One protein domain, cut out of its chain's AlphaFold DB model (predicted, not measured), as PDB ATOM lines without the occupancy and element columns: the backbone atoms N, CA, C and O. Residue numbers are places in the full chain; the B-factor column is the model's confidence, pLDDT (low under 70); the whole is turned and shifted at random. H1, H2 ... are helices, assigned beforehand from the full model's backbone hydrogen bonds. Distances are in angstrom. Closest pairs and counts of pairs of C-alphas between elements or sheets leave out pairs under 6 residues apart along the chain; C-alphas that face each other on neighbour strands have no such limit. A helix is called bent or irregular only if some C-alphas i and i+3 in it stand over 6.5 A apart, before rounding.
ATOM      1  N   ASN A   8     -21.378 -18.009 -35.572       83.81
ATOM      2  CA  ASN A   8     -21.905 -16.992 -34.674       83.81
ATOM      3  C   ASN A   8     -22.078 -15.645 -35.403       83.81
ATOM      4  O   ASN A   8     -21.317 -15.290 -36.311       83.81
ATOM      5  N   GLY A   9     -23.097 -14.888 -34.989       81.62
ATOM      6  CA  GLY A   9     -23.464 -13.628 -35.635       81.62
ATOM      7  C   GLY A   9     -22.344 -12.586 -35.622       81.62
ATOM      8  O   GLY A   9     -22.169 -11.865 -36.603       81.62
ATOM      9  N   TYR A  10     -21.525 -12.557 -34.566       81.44
ATOM     10  CA  TYR A  10     -20.373 -11.660 -34.472       81.44
ATOM     11  C   TYR A  10     -19.337 -11.927 -35.575       81.44
ATOM     12  O   TYR A  10     -18.904 -10.993 -36.253       81.44
ATOM     13  N   ALA A  11     -18.951 -13.189 -35.784       83.44
ATOM     14  CA  ALA A  11     -17.999 -13.605 -36.810       83.44
ATOM     15  C   ALA A  11     -18.561 -13.368 -38.215       83.44
ATOM     16  O   ALA A  11     -17.855 -12.823 -39.063       83.44
ATOM     17  N   PHE A  12     -19.842 -13.690 -38.432       84.75
ATOM     18  CA  PHE A  12     -20.522 -13.427 -39.701       84.75
ATOM     19  C   PHE A  12     -20.500 -11.936 -40.060       84.75
ATOM     20  O   PHE A  12     -20.012 -11.564 -41.128       84.75
ATOM     21  N   VAL A  13     -20.971 -11.072 -39.155       81.69
ATOM     22  CA  VAL A  13     -21.023  -9.620 -39.384       81.69
ATOM     23  C   VAL A  13     -19.621  -9.034 -39.532       81.69
ATOM     24  O   VAL A  13     -19.397  -8.226 -40.429       81.69
ATOM     25  N   SER A  14     -18.659  -9.462 -38.709       79.31
ATOM     26  CA  SER A  14     -17.271  -8.991 -38.807       79.31
ATOM     27  C   SER A  14     -16.648  -9.344 -40.160       79.31
ATOM     28  O   SER A  14     -15.975  -8.509 -40.760       79.31
ATOM     29  N   GLY A  15     -16.891 -10.553 -40.678       80.50
ATOM     30  CA  GLY A  15     -16.454 -10.946 -42.019       80.50
ATOM     31  C   GLY A  15     -17.106 -10.094 -43.108       80.50
ATOM     32  O   GLY A  15     -16.418  -9.554 -43.971       80.50
ATOM     33  N   LEU A  16     -18.423  -9.902 -43.023       77.62
ATOM     34  CA  LEU A  16     -19.204  -9.148 -44.002       77.62
ATOM     35  C   LEU A  16     -18.830  -7.655 -44.040       77.62
ATOM     36  O   LEU A  16     -18.783  -7.057 -45.112       77.62
ATOM     37  N   GLN A  17     -18.500  -7.057 -42.890       73.56
ATOM     38  CA  GLN A  17     -18.027  -5.670 -42.787       73.56
ATOM     39  C   GLN A  17     -16.653  -5.446 -43.442       73.56
ATOM     40  O   GLN A  17     -16.362  -4.324 -43.851       73.56
ATOM     41  N   ASN A  18     -15.827  -6.491 -43.571       72.50
ATOM     42  CA  ASN A  18     -14.534  -6.420 -44.259       72.50
ATOM     43  C   ASN A  18     -14.650  -6.589 -45.785       72.50
ATOM     44  O   ASN A  18     -13.669  -6.387 -46.500       72.50
ATOM     45  N   LEU A  19     -15.832  -6.934 -46.308       73.12
ATOM     46  CA  LEU A  19     -16.060  -7.037 -47.747       73.12
ATOM     47  C   LEU A  19     -16.362  -5.658 -48.338       73.12
ATOM     48  O   LEU A  19     -17.505  -5.196 -48.372       73.12
ATOM     49  N   GLU A  20     -15.318  -5.013 -48.853       61.03
ATOM     50  CA  GLU A  20     -15.381  -3.665 -49.426       61.03
ATOM     51  C   GLU A  20     -16.423  -3.529 -50.550       61.03
ATOM     52  O   GLU A  20     -17.097  -2.505 -50.649       61.03
ATOM     53  N   VAL A  21     -16.634  -4.597 -51.325       63.66
ATOM     54  CA  VAL A  21     -17.617  -4.663 -52.420       63.66
ATOM     55  C   VAL A  21     -19.044  -4.389 -51.936       63.66
ATOM     56  O   VAL A  21     -19.793  -3.683 -52.605       63.66
ATOM     57  N   LEU A  22     -19.438  -4.883 -50.758       62.47
ATOM     58  CA  LEU A  22     -20.789  -4.652 -50.230       62.47
ATOM     59  C   LEU A  22     -20.966  -3.232 -49.685       62.47
ATOM     60  O   LEU A  22     -22.078  -2.705 -49.690       62.47
ATOM     61  N   ARG A  23     -19.870  -2.596 -49.256       60.38
ATOM     62  CA  ARG A  23     -19.870  -1.216 -48.761       60.38
ATOM     63  C   ARG A  23     -19.995  -0.199 -49.898       60.38
ATOM     64  O   ARG A  23     -20.593   0.854 -49.700       60.38
ATOM     65  N   THR A  24     -19.440  -0.501 -51.070       62.41
ATOM     66  CA  THR A  24     -19.344   0.447 -52.193       62.41
ATOM     67  C   THR A  24     -20.373   0.207 -53.297       62.41
ATOM     68  O   THR A  24     -20.780   1.165 -53.949       62.41
ATOM     69  N   ALA A  25     -20.848  -1.029 -53.495       61.53
ATOM     70  CA  ALA A  25     -21.692  -1.356 -54.646       61.53
ATOM     71  C   ALA A  25     -23.105  -0.745 -54.589       61.53
ATOM     72  O   ALA A  25     -23.646  -0.377 -55.629       61.53
ATOM     73  N   HIS A  26     -23.720  -0.631 -53.403       68.88
ATOM     74  CA  HIS A  26     -25.110  -0.164 -53.271       68.88
ATOM     75  C   HIS A  26     -25.340   0.710 -52.023       68.88
ATOM     76  O   HIS A  26     -25.921   0.244 -51.041       68.88
ATOM     77  N   PRO A  27     -24.993   2.012 -52.064       66.94
ATOM     78  CA  PRO A  27     -25.159   2.929 -50.928       66.94
ATOM     79  C   PRO A  27     -26.593   3.004 -50.376       66.94
ATOM     80  O   PRO A  27     -26.801   3.205 -49.185       66.94
ATOM     81  N   LYS A  28     -27.604   2.796 -51.231       67.69
ATOM     82  CA  LYS A  28     -29.025   2.782 -50.832       67.69
ATOM     83  C   LYS A  28     -29.406   1.592 -49.947       67.69
ATOM     84  O   LYS A  28     -30.387   1.674 -49.221       67.69
ATOM     85  N   LEU A  29     -28.658   0.493 -50.014       72.44
ATOM     86  CA  LEU A  29     -28.902  -0.699 -49.198       72.44
ATOM     87  C   LEU A  29     -28.127  -0.662 -47.880       72.44
ATOM     88  O   LEU A  29     -28.359  -1.502 -47.016       72.44
ATOM     89  N   GLN A  30     -27.232   0.311 -47.700       73.50
ATOM     90  CA  GLN A  30     -26.348   0.370 -46.544       73.50
ATOM     91  C   GLN A  30     -27.128   0.449 -45.225       73.50
ATOM     92  O   GLN A  30     -26.839  -0.334 -44.327       73.50
ATOM     93  N   GLY A  31     -28.148   1.309 -45.113       75.00
ATOM     94  CA  GLY A  31     -28.971   1.407 -43.896       75.00
ATOM     95  C   GLY A  31     -29.731   0.111 -43.576       75.00
ATOM     96  O   GLY A  31     -29.740  -0.363 -42.439       75.00
ATOM     97  N   LEU A  32     -30.280  -0.551 -44.601       79.12
ATOM     98  CA  LEU A  32     -30.951  -1.851 -44.459       79.12
ATOM     99  C   LEU A  32     -30.000  -2.968 -44.015       79.12
ATOM    100  O   LEU A  32     -30.374  -3.837 -43.226       79.12
ATOM    101  N   VAL A  33     -28.774  -2.971 -44.527       78.88
ATOM    102  CA  VAL A  33     -27.763  -3.968 -44.172       78.88
ATOM    103  C   VAL A  33     -27.228  -3.707 -42.759       78.88
ATOM    104  O   VAL A  33     -27.181  -4.629 -41.949       78.88
ATOM    105  N   GLN A  34     -26.913  -2.454 -42.419       78.31
ATOM    106  CA  GLN A  34     -26.379  -2.084 -41.101       78.31
ATOM    107  C   GLN A  34     -27.398  -2.292 -39.973       78.31
ATOM    108  O   GLN A  34     -27.047  -2.830 -38.925       78.31
ATOM    109  N   SER A  35     -28.676  -1.968 -40.194       80.19
ATOM    110  CA  SER A  35     -29.732  -2.284 -39.220       80.19
ATOM    111  C   SER A  35     -29.874  -3.798 -38.991       80.19
ATOM    112  O   SER A  35     -30.115  -4.233 -37.870       80.19
ATOM    113  N   ALA A  36     -29.643  -4.637 -40.011       81.06
ATOM    114  CA  ALA A  36     -29.601  -6.091 -39.823       81.06
ATOM    115  C   ALA A  36     -28.348  -6.546 -39.053       81.06
ATOM    116  O   ALA A  36     -28.434  -7.460 -38.233       81.06
ATOM    117  N   TYR A  37     -27.196  -5.902 -39.269       81.19
ATOM    118  CA  TYR A  37     -25.976  -6.193 -38.508       81.19
ATOM    119  C   TYR A  37     -26.185  -5.968 -37.019       81.19
ATOM    120  O   TYR A  37     -25.770  -6.813 -36.234       81.19
ATOM    121  N   HIS A  38     -26.873  -4.891 -36.643       77.69
ATOM    122  CA  HIS A  38     -27.213  -4.613 -35.250       77.69
ATOM    123  C   HIS A  38     -27.987  -5.773 -34.589       77.69
ATOM    124  O   HIS A  38     -27.699  -6.160 -33.457       77.69
ATOM    125  N   LEU A  39     -28.933  -6.387 -35.309       79.31
ATOM    126  CA  LEU A  39     -29.696  -7.530 -34.793       79.31
ATOM    127  C   LEU A  39     -28.853  -8.807 -34.673       79.31
ATOM    128  O   LEU A  39     -29.020  -9.557 -33.713       79.31
ATOM    129  N   ILE A  40     -27.969  -9.059 -35.642       82.19
ATOM    130  CA  ILE A  40     -27.215 -10.318 -35.754       82.19
ATOM    131  C   ILE A  40     -25.952 -10.309 -34.885       82.19
ATOM    132  O   ILE A  40     -25.654 -11.303 -34.222       82.19
ATOM    133  N   LYS A  41     -25.191  -9.208 -34.898       77.50
ATOM    134  CA  LYS A  41     -23.831  -9.128 -34.339       77.50
ATOM    135  C   LYS A  41     -23.803  -9.480 -32.856       77.50
ATOM    136  O   LYS A  41     -22.989 -10.300 -32.439       77.50
ATOM    137  N   ASP A  42     -24.736  -8.914 -32.097       70.50
ATOM    138  CA  ASP A  42     -24.767  -9.044 -30.642       70.50
ATOM    139  C   ASP A  42     -25.691 -10.163 -30.155       70.50
ATOM    140  O   ASP A  42     -25.885 -10.326 -28.951       70.50
ATOM    141  N   ALA A  43     -26.248 -10.968 -31.068       72.06
ATOM    142  CA  ALA A  43     -27.140 -12.072 -30.716       72.06
ATOM    143  C   ALA A  43     -26.481 -13.062 -29.740       72.06
ATOM    144  O   ALA A  43     -27.147 -13.569 -28.844       72.06
ATOM    145  N   VAL A  44     -25.163 -13.274 -29.853       66.81
ATOM    146  CA  VAL A  44     -24.403 -14.183 -28.975       66.81
ATOM    147  C   VAL A  44     -24.307 -13.685 -27.525       66.81
ATOM    148  O   VAL A  44     -24.076 -14.479 -26.619       66.81
ATOM    149  N   PHE A  45     -24.486 -12.379 -27.300       65.75
ATOM    150  CA  PHE A  45     -24.432 -11.756 -25.975       65.75
ATOM    151  C   PHE A  45     -25.818 -11.613 -25.331       65.75
ATOM    152  O   PHE A  45     -25.921 -11.168 -24.186       65.75
ATOM    153  N   ARG A  46     -26.894 -11.979 -26.043       66.25
ATOM    154  CA  ARG A  46     -28.261 -11.934 -25.514       66.25
ATOM    155  C   ARG A  46     -28.524 -13.202 -24.690       66.25
ATOM    156  O   ARG A  46     -28.368 -14.301 -25.217       66.25
ATOM    157  N   PRO A  47     -28.929 -13.087 -23.412       60.22
ATOM    158  CA  PRO A  47     -29.338 -14.246 -22.628       60.22
ATOM    159  C   PRO A  47     -30.499 -14.954 -23.327       60.22
ATOM    160  O   PRO A  47     -31.460 -14.304 -23.731       60.22
ATOM    161  N   SER A  48     -30.437 -16.280 -23.430       59.47
ATOM    162  CA  SER A  48     -31.445 -17.083 -24.133       59.47
ATOM    163  C   SER A  48     -32.852 -16.979 -23.528       59.47
ATOM    164  O   SER A  48     -33.823 -17.204 -24.242       59.47
ATOM    165  N   TYR A  49     -32.979 -16.594 -22.251       54.16
ATOM    166  CA  TYR A  49     -34.261 -16.429 -21.561       54.16
ATOM    167  C   TYR A  49     -34.203 -15.334 -20.478       54.16
ATOM    168  O   TYR A  49     -33.707 -15.565 -19.375       54.16
ATOM    169  N   ARG A  50     -34.747 -14.140 -20.760       52.06
ATOM    170  CA  ARG A  50     -35.141 -13.140 -19.743       52.06
ATOM    171  C   ARG A  50     -36.441 -12.453 -20.163       52.06
ATOM    172  O   ARG A  50     -36.518 -11.903 -21.251       52.06
TER     173      ARG A  50
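Overview. This is residues 8 to 50 of the 551 residues of an uncharacterized protein of Aspergillus pseudotamarii (UniProt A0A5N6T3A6). The longest helix, H3, is one long side of a flat, elongated loop; H1 runs back along the other side, and short H2 makes the turn between them at one end. The sides meet towards the other end, where residues 37 to 41 of H3 touch H1, and residues 42 to 50 run on lengthwise as a tail. The printed part has 43 residues with three named helices, H1, H2, H3 in chain order, and no named strand: all helix, loose, radius of gyration of the C-alphas 12.0 A, spans 39 by 18 by 7 A.

Arrangement. H3, residues 27 to 41, touches H1, residues 9 to 17, with its residues 37 to 41 alone; the closest C-alphas, of Tyr 10 and Lys 41, are 4.3 A apart. They run opposite ways at a shallow tilt of 23 degrees. H2, residues 20 to 25, is close to H3 but not clearly touching; their closest C-alphas, of Arg 23 and Gln 30, are 7.0 A apart. Every O i to N i+4 pair is within hydrogen-bond range in H1 and H2, and 8 of 11 in H3.

Along the chain. H3 is 20.6 A long and irregular, with C-alphas 28 and 31 7.1 A apart; it ends at C-alpha 41 (-23.831, -9.128, -34.339). H1, 12.0 A, begins at C-alpha 9 (-23.464, -13.628, -35.635); H2 is 8.5 A long.

Size, cuts and confidence. The C-alphas farthest apart, of Ala 25 and Arg 50, are 39.2 A apart. The printed part has no cut; both links are tight. Residues 24 to 29 stand free; pLDDT is under 70 in residues 20 to 28 and 44 to 50.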